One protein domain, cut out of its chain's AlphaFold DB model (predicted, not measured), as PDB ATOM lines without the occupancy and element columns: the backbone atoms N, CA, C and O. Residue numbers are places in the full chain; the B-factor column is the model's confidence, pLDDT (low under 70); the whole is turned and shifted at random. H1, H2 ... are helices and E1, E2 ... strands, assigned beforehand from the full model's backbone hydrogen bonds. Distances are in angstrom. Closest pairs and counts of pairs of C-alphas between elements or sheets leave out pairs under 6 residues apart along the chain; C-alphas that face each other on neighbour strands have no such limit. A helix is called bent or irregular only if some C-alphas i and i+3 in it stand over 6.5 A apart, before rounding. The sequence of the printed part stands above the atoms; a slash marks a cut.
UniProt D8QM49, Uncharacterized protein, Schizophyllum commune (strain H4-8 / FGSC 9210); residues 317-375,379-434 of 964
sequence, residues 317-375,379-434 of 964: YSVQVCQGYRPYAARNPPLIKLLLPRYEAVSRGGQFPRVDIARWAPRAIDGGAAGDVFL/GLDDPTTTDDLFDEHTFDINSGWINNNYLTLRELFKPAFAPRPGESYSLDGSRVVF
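Overview. This is residues 317 to 375 and 379 to 434 of the 964 residues of an uncharacterized protein of Schizophyllum commune (strain H4-8 / FGSC 9210) (UniProt D8QM49). A small four-stranded sheet, E2, E1, E4 and E3, forms one body with the short helix H1 grazing it, while the helix H3 and the little hairpin E5 and E6 lie off the sheet. Long loops of low confidence lie toward the end away from E5 and E6, where residues 366 to 372 and 381 to 386 stick out. The printed part has 115 residues, with three named helices and six named strands in the order E1, E2, H1, E3, E4, H2, H3, E5, E6; under half of the residues are in these elements, and the class is mixed, helices and strands. The sheet runs E2, E1, E4, E3 and is mixed; the whole is only just compact, close to loose, with a radius of gyration of the C-alphas of 15.5 A and spans of 45 by 33 by 28 A.

Along the chain. E1, residues 317 to 320, begins at C-alpha 317 at (-52.607, -22.092, -48.322). E2 is residues 328 to 330, and H1 is residues 333 to 339, 9.9 A long. E3, residues 343 to 348, measures 15.9 A, and E4, residues 354 to 362, measures 19.2 A and bends by 78 degrees at residue 359. H2 is residues 388 to 391. H3, residues 406 to 417, is 14.5 A long and begins at C-alpha 406 at (-43.867, -39.918, -44.519); it is irregular, but only just, with C-alphas 412 and 415 7.0 A apart. E5 is residues 423 to 425, and E6, residues 431 to 433, ends at C-alpha 433 at (-60.869, -38.248, -64.390).

Arrangement. E1 and E4 are parallel neighbours at 32 degrees, with N 318 and O 355 2.9 A apart, within hydrogen-bond range. E3 and E4 form an antiparallel hairpin at 157 degrees, with N 346 and O 356 at 2.9 A and, past the bend, N 344 and O 361 at 2.8 A. E2, an edge strand, and E1 meet only at a point, where C-alphas 329 and 318 face each other at 4.4 A. H1 only grazes the sheet; its closest C-alphas to E4 are those of Leu 339 and Arg 359, 7.4 A apart. H2 and H3 are not on the sheet, and no helix touches another. E2 and H3 are only just apart, 8.0 A at the closest. E5 and E6 form an antiparallel hairpin at 159 degrees, with N 432 and O 424 at 2.8 A. Every O i to N i+4 pair is within hydrogen-bond range in H1, 6 of 8 are in H3, and H2 is too short for such a pair.

Size, cuts and confidence. The farthest C-alphas, those of Gln 351 and Thr 384, are 47.3 A apart. Residues 376 to 378 are not printed, and C-alphas 375 and 379 are 9.6 A apart across this cut. The link from H2 to H3 is long, with 14 residues. The mean pLDDT of the printed part is 72.2; residues 365 to 375 and 379 to 406 are under 70.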
ATOM      1  N   TYR A 317     -53.573 -21.044 -47.993       92.25
ATOM      2  CA  TYR A 317     -52.607 -22.092 -48.322       92.25
ATOM      3  C   TYR A 317     -53.301 -23.438 -48.500       92.25
ATOM      4  O   TYR A 317     -54.139 -23.835 -47.684       92.25
ATOM      5  N   SER A 318     -52.930 -24.166 -49.549       92.50
ATOM      6  CA  SER A 318     -53.262 -25.581 -49.701       92.50
ATOM      7  C   SER A 318     -51.986 -26.414 -49.810       92.50
ATOM      8  O   SER A 318     -50.945 -25.908 -50.226       92.50
ATOM      9  N   VAL A 319     -52.044 -27.675 -49.389       89.06
ATOM     10  CA  VAL A 319     -50.911 -28.607 -49.448       89.06
ATOM     11  C   VAL A 319     -51.359 -29.896 -50.128       89.06
ATOM     12  O   VAL A 319     -52.289 -30.560 -49.667       89.06
ATOM     13  N   GLN A 320     -50.665 -30.281 -51.197       91.56
ATOM     14  CA  GLN A 320     -50.775 -31.598 -51.818       91.56
ATOM     15  C   GLN A 320     -49.632 -32.483 -51.290       91.56
ATOM     16  O   GLN A 320     -48.472 -32.275 -51.635       91.56
ATOM     17  N   VAL A 321     -49.946 -33.456 -50.421       86.69
ATOM     18  CA  VAL A 321     -48.942 -34.313 -49.736       86.69
ATOM     19  C   VAL A 321     -48.204 -35.245 -50.702       86.69
ATOM     20  O   VAL A 321     -47.030 -35.555 -50.508       86.69
ATOM     21  N   CYS A 322     -48.916 -35.699 -51.730       89.38
ATOM     22  CA  CYS A 322     -48.513 -36.741 -52.663       89.38
ATOM     23  C   CYS A 322     -49.009 -36.360 -54.061       89.38
ATOM     24  O   CYS A 322     -50.119 -35.835 -54.183       89.38
ATOM     25  N   GLN A 323     -48.227 -36.640 -55.104       89.75
ATOM     26  CA  GLN A 323     -48.627 -36.355 -56.484       89.75
ATOM     27  C   GLN A 323     -50.004 -36.974 -56.787       89.75
ATOM     28  O   GLN A 323     -50.250 -38.147 -56.493       89.75
ATOM     29  N   GLY A 324     -50.920 -36.168 -57.331       90.81
ATOM     30  CA  GLY A 324     -52.278 -36.597 -57.669       90.81
ATOM     31  C   GLY A 324     -53.270 -36.680 -56.498       90.81
ATOM     32  O   GLY A 324     -54.420 -37.040 -56.738       90.81
ATOM     33  N   TYR A 325     -52.884 -36.371 -55.252       93.44
ATOM     34  CA  TYR A 325     -53.802 -36.394 -54.097       93.44
ATOM     35  C   TYR A 325     -54.601 -35.100 -54.002       93.44
ATOM     36  O   TYR A 325     -54.117 -34.029 -54.358       93.44
ATOM     37  N   ARG A 326     -55.808 -35.164 -53.448       92.38
ATOM     38  CA  ARG A 326     -56.607 -33.969 -53.181       92.38
ATOM     39  C   ARG A 326     -55.834 -33.031 -52.237       92.38
ATOM     40  O   ARG A 326     -55.491 -33.461 -51.133       92.38
ATOM     41  N   PRO A 327     -55.568 -31.768 -52.618       90.31
ATOM     42  CA  PRO A 327     -54.947 -30.812 -51.715       90.31
ATOM     43  C   PRO A 327     -55.895 -30.480 -50.559       90.31
ATOM     44  O   PRO A 327     -57.112 -30.369 -50.741       90.31
ATOM     45  N   TYR A 328     -55.338 -30.299 -49.363       86.38
ATOM     46  CA  TYR A 328     -56.085 -29.875 -48.178       86.38
ATOM     47  C   TYR A 328     -55.708 -28.447 -47.786       86.38
ATOM     48  O   TYR A 328     -54.581 -28.007 -48.005       86.38
ATOM     49  N   ALA A 329     -56.654 -27.712 -47.200       85.69
ATOM     50  CA  ALA A 329     -56.405 -26.355 -46.726       85.69
ATOM     51  C   ALA A 329     -55.491 -26.381 -45.490       85.69
ATOM     52  O   ALA A 329     -55.881 -26.870 -44.427       85.69
ATOM     53  N   ALA A 330     -54.292 -25.817 -45.615       84.81
ATOM     54  CA  ALA A 330     -53.368 -25.640 -44.508       84.81
ATOM     55  C   ALA A 330     -53.651 -24.302 -43.814       84.81
ATOM     56  O   ALA A 330     -53.688 -23.248 -44.446       84.81
ATOM     57  N   ARG A 331     -53.855 -24.342 -42.492       83.38
ATOM     58  CA  ARG A 331     -54.101 -23.147 -41.659       83.38
ATOM     59  C   ARG A 331     -53.053 -22.923 -40.566       83.38
ATOM     60  O   ARG A 331     -53.092 -21.894 -39.909       83.38
ATOM     61  N   ASN A 332     -52.146 -23.879 -40.360       79.12
ATOM     62  CA  ASN A 332     -51.110 -23.849 -39.325       79.12
ATOM     63  C   ASN A 332     -49.922 -22.978 -39.803       79.12
ATOM     64  O   ASN A 332     -49.220 -23.400 -40.725       79.12
ATOM     65  N   PRO A 333     -49.675 -21.778 -39.228       84.75
ATOM     66  CA  PRO A 333     -48.633 -20.883 -39.731       84.75
ATOM     67  C   PRO A 333     -47.201 -21.428 -39.583       84.75
ATOM     68  O   PRO A 333     -46.454 -21.293 -40.552       84.75
ATOM     69  N   PRO A 334     -46.790 -22.058 -38.456       82.69
ATOM     70  CA  PRO A 334     -45.513 -22.775 -38.368       82.69
ATOM     71  C   PRO A 334     -45.290 -23.788 -39.497       82.69
ATOM     72  O   PRO A 334     -44.264 -23.722 -40.171       82.69
ATOM     73  N   LEU A 335     -46.272 -24.657 -39.768       78.25
ATOM     74  CA  LEU A 335     -46.200 -25.632 -40.861       78.25
ATOM     75  C   LEU A 335     -46.006 -24.940 -42.214       78.25
ATOM     76  O   LEU A 335     -45.095 -25.289 -42.957       78.25
ATOM     77  N   ILE A 336     -46.836 -23.946 -42.537       85.31
ATOM     78  CA  ILE A 336     -46.772 -23.256 -43.833       85.31
ATOM     79  C   ILE A 336     -45.407 -22.574 -44.010       85.31
ATOM     80  O   ILE A 336     -44.776 -22.727 -45.056       85.31
ATOM     81  N   LYS A 337     -44.913 -21.880 -42.976       86.38
ATOM     82  CA  LYS A 337     -43.584 -21.246 -42.975       86.38
ATOM     83  C   LYS A 337     -42.444 -22.249 -43.164       86.38
ATOM     84  O   LYS A 337     -41.443 -21.882 -43.768       86.38
ATOM     85  N   LEU A 338     -42.589 -23.482 -42.674       81.50
ATOM     86  CA  LEU A 338     -41.597 -24.539 -42.870       81.50
ATOM     87  C   LEU A 338     -41.662 -25.155 -44.275       81.50
ATOM     88  O   LEU A 338     -40.625 -25.489 -44.844       81.50
ATOM     89  N   LEU A 339     -42.863 -25.305 -44.843       84.06
ATOM     90  CA  LEU A 339     -43.048 -25.922 -46.158       84.06
ATOM     91  C   LEU A 339     -42.642 -24.995 -47.320       84.06
ATOM     92  O   LEU A 339     -41.976 -25.452 -48.245       84.06
ATOM     93  N   LEU A 340     -43.010 -23.708 -47.279       89.00
ATOM     94  CA  LEU A 340     -42.780 -22.752 -48.377       89.00
ATOM     95  C   LEU A 340     -41.328 -22.666 -48.906       89.00
ATOM     96  O   LEU A 340     -41.162 -22.671 -50.126       89.00
ATOM     97  N   PRO A 341     -40.275 -22.605 -48.063       83.88
ATOM     98  CA  PRO A 341     -38.892 -22.578 -48.545       83.88
ATOM     99  C   PRO A 341     -38.356 -23.953 -48.973       83.88
ATOM    100  O   PRO A 341     -37.316 -24.011 -49.619       83.88
ATOM    101  N   ARG A 342     -39.030 -25.055 -48.612       82.12
ATOM    102  CA  ARG A 342     -38.559 -26.432 -48.852       82.12
ATOM    103  C   ARG A 342     -39.189 -27.088 -50.084       82.12
ATOM    104  O   ARG A 342     -38.569 -27.962 -50.680       82.12
ATOM    105  N   TYR A 343     -40.389 -26.664 -50.478       86.31
ATOM    106  CA  TYR A 343     -41.189 -27.313 -51.521       86.31
ATOM    107  C   TYR A 343     -41.677 -26.325 -52.581       86.31
ATOM    108  O   TYR A 343     -41.923 -25.148 -52.291       86.31
ATOM    109  N   GLU A 344     -41.804 -26.795 -53.820       88.94
ATOM    110  CA  GLU A 344     -42.360 -26.018 -54.924       88.94
ATOM    111  C   GLU A 344     -43.796 -25.576 -54.589       88.94
ATOM    112  O   GLU A 344     -44.562 -26.288 -53.929       88.94
ATOM    113  N   ALA A 345     -44.155 -24.354 -54.987       91.25
ATOM    114  CA  ALA A 345     -45.400 -23.731 -54.550       91.25
ATOM    115  C   ALA A 345     -45.959 -22.794 -55.623       91.25
ATOM    116  O   ALA A 345     -45.317 -21.813 -55.994       91.25
ATOM    117  N   VAL A 346     -47.174 -23.066 -56.094       92.12
ATOM    118  CA  VAL A 346     -47.825 -22.290 -57.156       92.12
ATOM    119  C   VAL A 346     -48.677 -21.187 -56.538       92.12
ATOM    120  O   VAL A 346     -49.727 -21.447 -55.947       92.12
ATOM    121  N   SER A 347     -48.231 -19.942 -56.692       90.69
ATOM    122  CA  SER A 347     -49.001 -18.748 -56.334       90.69
ATOM    123  C   SER A 347     -50.050 -18.451 -57.404       90.69
ATOM    124  O   SER A 347     -49.713 -18.201 -58.561       90.69
ATOM    125  N   ARG A 348     -51.328 -18.434 -57.022       87.31
ATOM    126  CA  ARG A 348     -52.455 -18.120 -57.907       87.31
ATOM    127  C   ARG A 348     -52.979 -16.720 -57.614       87.31
ATOM    128  O   ARG A 348     -53.517 -16.453 -56.538       87.31
ATOM    129  N   GLY A 349     -52.818 -15.831 -58.593       78.44
ATOM    130  CA  GLY A 349     -53.390 -14.488 -58.559       78.44
ATOM    131  C   GLY A 349     -54.918 -14.526 -58.657       78.44
ATOM    132  O   GLY A 349     -55.481 -15.271 -59.455       78.44
ATOM    133  N   GLY A 350     -55.589 -13.711 -57.848       81.25
ATOM    134  CA  GLY A 350     -57.046 -13.609 -57.809       81.25
ATOM    135  C   GLY A 350     -57.510 -12.675 -56.692       81.25
ATOM    136  O   GLY A 350     -56.696 -12.160 -55.929       81.25
ATOM    137  N   GLN A 351     -58.827 -12.473 -56.572       76.44
ATOM    138  CA  GLN A 351     -59.426 -11.658 -55.501       76.44
ATOM    139  C   GLN A 351     -59.112 -12.203 -54.094       76.44
ATOM    140  O   GLN A 351     -59.035 -11.440 -53.134       76.44
ATOM    141  N   PHE A 352     -58.893 -13.516 -53.990       77.31
ATOM    142  CA  PHE A 352     -58.412 -14.196 -52.795       77.31
ATOM    143  C   PHE A 352     -57.078 -14.867 -53.148       77.31
ATOM    144  O   PHE A 352     -57.098 -15.858 -53.884       77.31
ATOM    145  N   PRO A 353     -55.924 -14.332 -52.704       88.44
ATOM    146  CA  PRO A 353     -54.630 -14.918 -53.030       88.44
ATOM    147  C   PRO A 353     -54.532 -16.325 -52.439       88.44
ATOM    148  O   PRO A 353     -54.851 -16.548 -51.266       88.44
ATOM    149  N   ARG A 354     -54.098 -17.280 -53.265       92.25
ATOM    150  CA  ARG A 354     -53.947 -18.687 -52.888       92.25
ATOM    151  C   ARG A 354     -52.565 -19.194 -53.284       92.25
ATOM    152  O   ARG A 354     -52.091 -18.883 -54.372       92.25
ATOM    153  N   VAL A 355     -51.944 -19.996 -52.427       93.81
ATOM    154  CA  VAL A 355     -50.681 -20.690 -52.713       93.81
ATOM    155  C   VAL A 355     -50.885 -22.190 -52.525       93.81
ATOM    156  O   VAL A 355     -51.266 -22.642 -51.442       93.81
ATOM    157  N   ASP A 356     -50.623 -22.952 -53.580       93.75
ATOM    158  CA  ASP A 356     -50.705 -24.412 -53.588       93.75
ATOM    159  C   ASP A 356     -49.309 -25.014 -53.455       93.75
ATOM    160  O   ASP A 356     -48.492 -24.914 -54.367       93.75
ATOM    161  N   ILE A 357     -49.029 -25.626 -52.305       92.56
ATOM    162  CA  ILE A 357     -47.729 -26.207 -51.967       92.56
ATOM    163  C   ILE A 357     -47.704 -27.679 -52.393       92.56
ATOM    164  O   ILE A 357     -48.470 -28.504 -51.878       92.56
ATOM    165  N   ALA A 358     -46.791 -28.025 -53.294       91.25
ATOM    166  CA  ALA A 358     -46.562 -29.385 -53.756       91.25
ATOM    167  C   ALA A 358     -45.528 -30.072 -52.852       91.25
ATOM    168  O   ALA A 358     -44.340 -30.073 -53.152       91.25
ATOM    169  N   ARG A 359     -45.951 -30.677 -51.729       85.56
ATOM    170  CA  ARG A 359     -45.008 -31.326 -50.788       85.56
ATOM    171  C   ARG A 359     -44.182 -32.428 -51.466       85.56
ATOM    172  O   ARG A 359     -43.060 -32.675 -51.066       85.56
ATOM    173  N   TRP A 360     -44.719 -33.084 -52.488       83.75
ATOM    174  CA  TRP A 360     -44.014 -34.114 -53.256       83.75
ATOM    175  C   TRP A 360     -42.931 -33.566 -54.211       83.75
ATOM    176  O   TRP A 360     -42.192 -34.360 -54.780       83.75
ATOM    177  N   ALA A 361     -42.816 -32.243 -54.382       84.38
ATOM    178  CA  ALA A 361     -41.817 -31.587 -55.225       84.38
ATOM    179  C   ALA A 361     -40.877 -30.717 -54.357       84.38
ATOM    180  O   ALA A 361     -41.205 -29.566 -54.052       84.38
ATOM    181  N   PRO A 362     -39.739 -31.252 -53.874       78.50
ATOM    182  CA  PRO A 362     -38.766 -30.483 -53.098       78.50
ATOM    183  C   PRO A 362     -38.003 -29.488 -53.985       78.50
ATOM    184  O   PRO A 362     -37.659 -29.790 -55.127       78.50
ATOM    185  N   ARG A 363     -37.693 -28.305 -53.444       77.81
ATOM    186  CA  ARG A 363     -36.884 -27.292 -54.142       77.81
ATOM    187  C   ARG A 363     -35.411 -27.692 -54.176       77.81
ATOM    188  O   ARG A 363     -34.889 -28.242 -53.207       77.81
ATOM    189  N   ALA A 364     -34.718 -27.322 -55.252       70.81
ATOM    190  CA  ALA A 364     -33.262 -27.263 -55.234       70.81
ATOM    191  C   ALA A 364     -32.801 -26.207 -54.211       70.81
ATOM    192  O   ALA A 364     -33.360 -25.112 -54.149       70.81
ATOM    193  N   ILE A 365     -31.798 -26.541 -53.396       63.38
ATOM    194  CA  ILE A 365     -31.190 -25.607 -52.442       63.38
ATOM    195  C   ILE A 365     -29.947 -25.013 -53.100       63.38
ATOM    196  O   ILE A 365     -28.942 -25.705 -53.271       63.38
ATOM    197  N   ASP A 366     -30.020 -23.733 -53.462       58.06
ATOM    198  CA  ASP A 366     -28.919 -23.022 -54.110       58.06
ATOM    199  C   ASP A 366     -27.639 -23.044 -53.258       58.06
ATOM    200  O   ASP A 366     -27.616 -22.596 -52.111       58.06
ATOM    201  N   GLY A 367     -26.541 -23.523 -53.847       54.84
ATOM    202  CA  GLY A 367     -25.187 -23.369 -53.301       54.84
ATOM    203  C   GLY A 367     -24.696 -24.457 -52.342       54.84
ATOM    204  O   GLY A 367     -23.533 -24.408 -51.938       54.84
ATOM    205  N   GLY A 368     -25.509 -25.465 -52.011       48.66
ATOM    206  CA  GLY A 368     -24.993 -26.690 -51.396       48.66
ATOM    207  C   GLY A 368     -24.147 -27.473 -52.406       48.66
ATOM    208  O   GLY A 368     -24.618 -27.763 -53.506       48.66
ATOM    209  N   ALA A 369     -22.905 -27.830 -52.058       47.72
ATOM    210  CA  ALA A 369     -22.147 -28.800 -52.852       47.72
ATOM    211  C   ALA A 369     -22.959 -30.102 -52.969       47.72
ATOM    212  O   ALA A 369     -23.633 -30.476 -52.017       47.72
ATOM    213  N   ALA A 370     -22.881 -30.803 -54.105       47.19
ATOM    214  CA  ALA A 370     -23.775 -31.917 -54.461       47.19
ATOM    215  C   ALA A 370     -23.683 -33.192 -53.575       47.19
ATOM    216  O   ALA A 370     -24.207 -34.240 -53.953       47.19
ATOM    217  N   GLY A 371     -23.023 -33.116 -52.416       44.53
ATOM    218  CA  GLY A 371     -23.080 -34.131 -51.370       44.53
ATOM    219  C   GLY A 371     -24.372 -34.015 -50.560       44.53
ATOM    220  O   GLY A 371     -24.710 -32.946 -50.061       44.53
ATOM    221  N   ASP A 372     -25.061 -35.142 -50.416       44.78
ATOM    222  CA  ASP A 372     -26.194 -35.363 -49.514       44.78
ATOM    223  C   ASP A 372     -27.420 -34.460 -49.703       44.78
ATOM    224  O   ASP A 372     -27.939 -33.825 -48.783       44.78
ATOM    225  N   VAL A 373     -27.937 -34.539 -50.931       43.91
ATOM    226  CA  VAL A 373     -29.340 -34.340 -51.326       43.91
ATOM    227  C   VAL A 373     -30.331 -34.518 -50.162       43.91
ATOM    228  O   VAL A 373     -30.392 -35.581 -49.538       43.91
ATOM    229  N   PHE A 374     -31.195 -33.517 -49.959       42.62
ATOM    230  CA  PHE A 374     -32.409 -33.632 -49.143       42.62
ATOM    231  C   PHE A 374     -33.418 -34.576 -49.815       42.62
ATOM    232  O   PHE A 374     -34.406 -34.157 -50.417       42.62
ATOM    233  N   LEU A 375     -33.162 -35.878 -49.711       47.56
ATOM    234  CA  LEU A 375     -34.182 -36.896 -49.912       47.56
ATOM    235  C   LEU A 375     -35.232 -36.747 -48.804       47.56
ATOM    236  O   LEU A 375     -34.894 -36.558 -47.635       47.56
ATOM    237  N   GLY A 379     -35.260 -40.056 -42.449       42.59
ATOM    238  CA  GLY A 379     -35.953 -40.415 -41.210       42.59
ATOM    239  C   GLY A 379     -35.440 -41.624 -40.416       42.59
ATOM    240  O   GLY A 379     -36.195 -42.067 -39.550       42.59
ATOM    241  N   LEU A 380     -34.261 -42.217 -40.699       39.31
ATOM    242  CA  LEU A 380     -33.859 -43.485 -40.041       39.31
ATOM    243  C   LEU A 380     -32.392 -43.698 -39.591       39.31
ATOM    244  O   LEU A 380     -32.210 -44.389 -38.593       39.31
ATOM    245  N   ASP A 381     -31.359 -43.173 -40.264       36.62
ATOM    246  CA  ASP A 381     -29.971 -43.666 -40.042       36.62
ATOM    247  C   ASP A 381     -29.085 -42.870 -39.056       36.62
ATOM    248  O   ASP A 381     -27.951 -43.292 -38.826       36.62
ATOM    249  N   ASP A 382     -29.541 -41.771 -38.447       41.16
ATOM    250  CA  ASP A 382     -28.777 -41.125 -37.365       41.16
ATOM    251  C   ASP A 382     -29.617 -40.969 -36.082       41.16
ATOM    252  O   ASP A 382     -30.390 -40.021 -35.956       41.16
ATOM    253  N   PRO A 383     -29.461 -41.868 -35.090       43.34
ATOM    254  CA  PRO A 383     -30.120 -41.740 -33.791       43.34
ATOM    255  C   PRO A 383     -29.539 -40.612 -32.912       43.34
ATOM    256  O   PRO A 383     -29.967 -40.459 -31.770       43.34
ATOM    257  N   THR A 384     -28.550 -39.854 -33.404       38.59
ATOM    258  CA  THR A 384     -27.928 -38.698 -32.734       38.59
ATOM    259  C   THR A 384     -28.125 -37.369 -33.473       38.59
ATOM    260  O   THR A 384     -28.020 -36.322 -32.840       38.59
ATOM    261  N   THR A 385     -28.488 -37.396 -34.760       41.59
ATOM    262  CA  THR A 385     -29.191 -36.293 -35.434       41.59
ATOM    263  C   THR A 385     -30.628 -36.701 -35.726       41.59
ATOM    264  O   THR A 385     -31.054 -36.887 -36.866       41.59
ATOM    265  N   THR A 386     -31.409 -36.779 -34.645       39.06
ATOM    266  CA  THR A 386     -32.843 -36.516 -34.731       39.06
ATOM    267  C   THR A 386     -33.048 -35.227 -35.528       39.06
ATOM    268  O   THR A 386     -32.363 -34.224 -35.311       39.06
ATOM    269  N   ASP A 387     -33.973 -35.243 -36.491       39.84
ATOM    270  CA  ASP A 387     -34.365 -34.041 -37.230       39.84
ATOM    271  C   ASP A 387     -35.281 -33.204 -36.317       39.84
ATOM    272  O   ASP A 387     -36.484 -33.068 -36.555       39.84
ATOM    273  N   ASP A 388     -34.713 -32.696 -35.211       40.47
ATOM    274  CA  ASP A 388     -35.400 -32.030 -34.088       40.47
ATOM    275  C   ASP A 388     -36.318 -30.896 -34.574       40.47
ATOM    276  O   ASP A 388     -37.385 -30.634 -34.019       40.47
ATOM    277  N   LEU A 389     -35.951 -30.260 -35.691       39.88
ATOM    278  CA  LEU A 389     -36.719 -29.201 -36.349       39.88
ATOM    279  C   LEU A 389     -38.088 -29.668 -36.886       39.88
ATOM    280  O   LEU A 389     -38.984 -28.839 -37.082       39.88
ATOM    281  N   PHE A 390     -38.257 -30.968 -37.131       38.16
ATOM    282  CA  PHE A 390     -39.521 -31.608 -37.500       38.16
ATOM    283  C   PHE A 390     -40.150 -32.404 -36.349       38.16
ATOM    284  O   PHE A 390     -41.385 -32.434 -36.275       38.16
ATOM    285  N   ASP A 391     -39.348 -33.018 -35.473       41.62
ATOM    286  CA  ASP A 391     -39.834 -33.819 -34.337       41.62
ATOM    287  C   ASP A 391     -40.384 -32.962 -33.180       41.62
ATOM    288  O   ASP A 391     -41.314 -33.399 -32.506       41.62
ATOM    289  N   GLU A 392     -39.913 -31.721 -32.981       38.66
ATOM    290  CA  GLU A 392     -40.413 -30.865 -31.893       38.66
ATOM    291  C   GLU A 392     -41.623 -29.986 -32.258       38.66
ATOM    292  O   GLU A 392     -42.331 -29.545 -31.347       38.66
ATOM    293  N   HIS A 393     -41.911 -29.702 -33.544       37.75
ATOM    294  CA  HIS A 393     -42.822 -28.583 -33.878       37.75
ATOM    295  C   HIS A 393     -43.807 -28.687 -35.068       37.75
ATOM    296  O   HIS A 393     -44.641 -27.780 -35.166       37.75
ATOM    297  N   THR A 394     -43.782 -29.674 -35.986       40.56
ATOM    298  CA  THR A 394     -44.475 -29.471 -37.297       40.56
ATOM    299  C   THR A 394     -45.509 -30.456 -37.848       40.56
ATOM    300  O   THR A 394     -46.061 -30.159 -38.908       40.56
ATOM    301  N   PHE A 395     -45.949 -31.489 -37.128       39.59
ATOM    302  CA  PHE A 395     -47.330 -31.973 -37.318       39.59
ATOM    303  C   PHE A 395     -47.909 -32.563 -36.027       39.59
ATOM    304  O   PHE A 395     -47.610 -33.684 -35.650       39.59
ATOM    305  N   ASP A 396     -48.775 -31.786 -35.372       42.44
ATOM    306  CA  ASP A 396     -49.744 -32.268 -34.378       42.44
ATOM    307  C   ASP A 396     -49.191 -33.073 -33.178       42.44
ATOM    308  O   ASP A 396     -49.780 -34.053 -32.729       42.44
ATOM    309  N   ILE A 397     -48.096 -32.599 -32.575       36.97
ATOM    310  CA  ILE A 397     -47.561 -33.117 -31.294       36.97
ATOM    311  C   ILE A 397     -48.599 -33.098 -30.165       36.97
ATOM    312  O   ILE A 397     -48.565 -33.939 -29.274       36.97
ATOM    313  N   ASN A 398     -49.576 -32.190 -30.240       37.97
ATOM    314  CA  ASN A 398     -50.703 -32.142 -29.310       37.97
ATOM    315  C   ASN A 398     -51.633 -33.365 -29.404       37.97
ATOM    316  O   ASN A 398     -52.434 -33.564 -28.492       37.97
ATOM    317  N   SER A 399     -51.573 -34.150 -30.485       43.09
ATOM    318  CA  SER A 399     -52.366 -35.371 -30.638       43.09
ATOM    319  C   SER A 399     -51.550 -36.650 -30.421       43.09
ATOM    320  O   SER A 399     -52.122 -37.645 -29.989       43.09
ATOM    321  N   GLY A 400     -50.232 -36.636 -30.658       42.97
ATOM    322  CA  GLY A 400     -49.327 -37.761 -30.361       42.97
ATOM    323  C   GLY A 400     -49.426 -38.966 -31.313       42.97
ATOM    324  O   GLY A 400     -48.698 -39.940 -31.149       42.97
ATOM    325  N   TRP A 401     -50.289 -38.901 -32.331       43.66
ATOM    326  CA  TRP A 401     -50.594 -40.012 -33.251       43.66
ATOM    327  C   TRP A 401     -49.584 -40.218 -34.385       43.66
ATOM    328  O   TRP A 401     -49.591 -41.256 -35.050       43.66
ATOM    329  N   ILE A 402     -48.777 -39.198 -34.675       52.09
ATOM    330  CA  ILE A 402     -48.014 -39.088 -35.918       52.09
ATOM    331  C   ILE A 402     -46.547 -38.815 -35.579       52.09
ATOM    332  O   ILE A 402     -46.147 -37.669 -35.397       52.09
ATOM    333  N   ASN A 403     -45.715 -39.861 -35.582       49.25
ATOM    334  CA  ASN A 403     -44.301 -39.669 -35.919       49.25
ATOM    335  C   ASN A 403     -44.245 -39.045 -37.321       49.25
ATOM    336  O   ASN A 403     -45.010 -39.468 -38.193       49.25
ATOM    337  N   ASN A 404     -43.313 -38.126 -37.589       52.84
ATOM    338  CA  ASN A 404     -43.222 -37.404 -38.873       52.84
ATOM    339  C   ASN A 404     -42.801 -38.285 -40.085       52.84
ATOM    340  O   ASN A 404     -42.429 -37.791 -41.148       52.84
ATOM    341  N   ASN A 405     -42.899 -39.610 -39.930       67.38
ATOM    342  CA  ASN A 405     -42.696 -40.635 -40.939       67.38
ATOM    343  C   ASN A 405     -43.677 -40.448 -42.112       67.38
ATOM    344  O   ASN A 405     -44.899 -40.575 -41.975       67.38
ATOM    345  N   TYR A 406     -43.117 -40.176 -43.292       68.94
ATOM    346  CA  TYR A 406     -43.867 -39.918 -44.519       68.94
ATOM    347  C   TYR A 406     -44.730 -41.110 -44.975       68.94
ATOM    348  O   TYR A 406     -45.836 -40.903 -45.474       68.94
ATOM    349  N   LEU A 407     -44.287 -42.351 -44.739       73.38
ATOM    350  CA  LEU A 407     -45.020 -43.576 -45.085       73.38
ATOM    351  C   LEU A 407     -46.304 -43.700 -44.253       73.38
ATOM    352  O   LEU A 407     -47.381 -43.959 -44.794       73.38
ATOM    353  N   THR A 408     -46.192 -43.465 -42.942       79.62
ATOM    354  CA  THR A 408     -47.320 -43.440 -41.998       79.62
ATOM    355  C   THR A 408     -48.291 -42.313 -42.345       79.62
ATOM    356  O   THR A 408     -49.498 -42.540 -42.435       79.62
ATOM    357  N   LEU A 409     -47.779 -41.110 -42.619       76.00
ATOM    358  CA  LEU A 409     -48.591 -39.989 -43.096       76.00
ATOM    359  C   LEU A 409     -49.331 -40.333 -44.394       76.00
ATOM    360  O   LEU A 409     -50.519 -40.041 -44.508       76.00
ATOM    361  N   ARG A 410     -48.680 -40.989 -45.359       83.56
ATOM    362  CA  ARG A 410     -49.345 -41.414 -46.595       83.56
ATOM    363  C   ARG A 410     -50.484 -42.389 -46.307       83.56
ATOM    364  O   ARG A 410     -51.580 -42.156 -46.808       83.56
ATOM    365  N   GLU A 411     -50.269 -43.424 -45.489       87.19
ATOM    366  CA  GLU A 411     -51.352 -44.335 -45.072       87.19
ATOM    367  C   GLU A 411     -52.532 -43.573 -44.461       87.19
ATOM    368  O   GLU A 411     -53.669 -43.791 -44.871       87.19
ATOM    369  N   LEU A 412     -52.276 -42.635 -43.544       86.31
ATOM    370  CA  LEU A 412     -53.323 -41.854 -42.882       86.31
ATOM    371  C   LEU A 412     -54.098 -40.944 -43.848       86.31
ATOM    372  O   LEU A 412     -55.306 -40.758 -43.703       86.31
ATOM    373  N   PHE A 413     -53.417 -40.373 -44.844       87.69
ATOM    374  CA  PHE A 413     -54.033 -39.491 -45.834       87.69
ATOM    375  C   PHE A 413     -54.750 -40.255 -46.959       87.69
ATOM    376  O   PHE A 413     -55.659 -39.694 -47.577       87.69
ATOM    377  N   LYS A 414     -54.395 -41.516 -47.241       91.00
ATOM    378  CA  LYS A 414     -54.983 -42.301 -48.343       91.00
ATOM    379  C   LYS A 414     -56.521 -42.360 -48.332       91.00
ATOM    380  O   LYS A 414     -57.096 -42.070 -49.386       91.00
ATOM    381  N   PRO A 415     -57.219 -42.687 -47.221       90.50
ATOM    382  CA  PRO A 415     -58.679 -42.797 -47.226       90.50
ATOM    383  C   PRO A 415     -59.361 -41.516 -47.736       90.50
ATOM    384  O   PRO A 415     -60.140 -41.565 -48.697       90.50
ATOM    385  N   ALA A 416     -59.018 -40.367 -47.147       88.62
ATOM    386  CA  ALA A 416     -59.622 -39.071 -47.451       88.62
ATOM    387  C   ALA A 416     -59.101 -38.409 -48.741       88.62
ATOM    388  O   ALA A 416     -59.897 -37.848 -49.496       88.62
ATOM    389  N   PHE A 417     -57.792 -38.476 -49.012       91.50
ATOM    390  CA  PHE A 417     -57.131 -37.613 -50.003       91.50
ATOM    391  C   PHE A 417     -56.588 -38.332 -51.244       91.50
ATOM    392  O   PHE A 417     -56.374 -37.661 -52.253       91.50
ATOM    393  N   ALA A 418     -56.384 -39.656 -51.231       92.44
ATOM    394  CA  ALA A 418     -55.961 -40.350 -52.450       92.44
ATOM    395  C   ALA A 418     -57.080 -40.313 -53.512       92.44
ATOM    396  O   ALA A 418     -58.257 -40.483 -53.158       92.44
ATOM    397  N   PRO A 419     -56.752 -40.117 -54.801       91.38
ATOM    398  CA  PRO A 419     -57.729 -40.236 -55.880       91.38
ATOM    399  C   PRO A 419     -58.232 -41.679 -55.980       91.38
ATOM    400  O   PRO A 419     -57.544 -42.600 -55.542       91.38
ATOM    401  N   ARG A 420     -59.434 -41.899 -56.528       88.81
ATOM    402  CA  ARG A 420     -59.887 -43.270 -56.835       88.81
ATOM    403  C   ARG A 420     -59.028 -43.825 -57.991       88.81
ATOM    404  O   ARG A 420     -58.427 -43.027 -58.709       88.81
ATOM    405  N   PRO A 421     -58.935 -45.151 -58.196       84.25
ATOM    406  CA  PRO A 421     -58.168 -45.670 -59.325       84.25
ATOM    407  C   PRO A 421     -58.732 -45.151 -60.651       84.25
ATOM    408  O   PRO A 421     -59.950 -45.142 -60.833       84.25
ATOM    409  N   GLY A 422     -57.860 -44.702 -61.556       81.44
ATOM    410  CA  GLY A 422     -58.283 -43.998 -62.776       81.44
ATOM    411  C   GLY A 422     -58.666 -42.526 -62.560       81.44
ATOM    412  O   GLY A 422     -59.368 -41.938 -63.380       81.44
ATOM    413  N   GLU A 423     -58.208 -41.899 -61.474       87.69
ATOM    414  CA  GLU A 423     -58.377 -40.468 -61.210       87.69
ATOM    415  C   GLU A 423     -57.067 -39.836 -60.718       87.69
ATOM    416  O   GLU A 423     -56.163 -40.509 -60.215       87.69
ATOM    417  N   SER A 424     -56.976 -38.512 -60.801       89.88
ATOM    418  CA  SER A 424     -55.962 -37.716 -60.108       89.88
ATOM    419  C   SER A 424     -56.510 -36.335 -59.742       89.88
ATOM    420  O   SER A 424     -57.510 -35.881 -60.296       89.88
ATOM    421  N   TYR A 425     -55.873 -35.656 -58.792       90.31
ATOM    422  CA  TYR A 425     -56.138 -34.250 -58.489       90.31
ATOM    423  C   TYR A 425     -54.937 -33.387 -58.876       90.31
ATOM    424  O   TYR A 425     -53.793 -33.705 -58.537       90.31
ATOM    425  N   SER A 426     -55.203 -32.262 -59.530       90.31
ATOM    426  CA  SER A 426     -54.201 -31.219 -59.748       90.31
ATOM    427  C   SER A 426     -53.959 -30.410 -58.459       90.31
ATOM    428  O   SER A 426     -54.629 -30.599 -57.439       90.31
ATOM    429  N   LEU A 427     -53.013 -29.469 -58.503       88.75
ATOM    430  CA  LEU A 427     -52.631 -28.650 -57.347       88.75
ATOM    431  C   LEU A 427     -53.715 -27.673 -56.861       88.75
ATOM    432  O   LEU A 427     -53.746 -27.370 -55.671       88.75
ATOM    433  N   ASP A 428     -54.638 -27.211 -57.719       86.38
ATOM    434  CA  ASP A 428     -55.802 -26.440 -57.228       86.38
ATOM    435  C   ASP A 428     -56.872 -27.331 -56.581       86.38
ATOM    436  O   ASP A 428     -57.709 -26.830 -55.820       86.38
ATOM    437  N   GLY A 429     -56.819 -28.641 -56.826       86.50
ATOM    438  CA  GLY A 429     -57.814 -29.611 -56.392       86.50
ATOM    439  C   GLY A 429     -58.907 -29.893 -57.418       86.50
ATOM    440  O   GLY A 429     -59.840 -30.627 -57.089       86.50
ATOM    441  N   SER A 430     -58.803 -29.377 -58.649       87.12
ATOM    442  CA  SER A 430     -59.568 -29.917 -59.775       87.12
ATOM    443  C   SER A 430     -59.230 -31.394 -59.972       87.12
ATOM    444  O   SER A 430     -58.079 -31.828 -59.857       87.12
ATOM    445  N   ARG A 431     -60.276 -32.184 -60.208       88.56
ATOM    446  CA  ARG A 431     -60.203 -33.632 -60.386       88.56
ATOM    447  C   ARG A 431     -60.079 -33.922 -61.875       88.56
ATOM    448  O   ARG A 431     -60.974 -33.574 -62.639       88.56
ATOM    449  N   VAL A 432     -58.995 -34.575 -62.263       84.50
ATOM    450  CA  VAL A 432     -58.799 -35.130 -63.600       84.50
ATOM    451  C   VAL A 432     -59.251 -36.585 -63.544       84.50
ATOM    452  O   VAL A 432     -58.696 -37.394 -62.797       84.50
ATOM    453  N   VAL A 433     -60.299 -36.902 -64.294       80.88
ATOM    454  CA  VAL A 433     -60.869 -38.248 -64.390       80.88
ATOM    455  C   VAL A 433     -60.410 -38.828 -65.722       80.88
ATOM    456  O   VAL A 433     -60.660 -38.221 -66.761       80.88
ATOM    457  N   PHE A 434     -59.727 -39.973 -65.703       71.56
ATOM    458  CA  PHE A 434     -59.458 -40.715 -66.937       71.56
ATOM    459  C   PHE A 434     -60.795 -41.273 -67.466       71.56
ATOM    460  O   PHE A 434     -61.683 -41.524 -66.647       71.56
TER     461      PHE A 434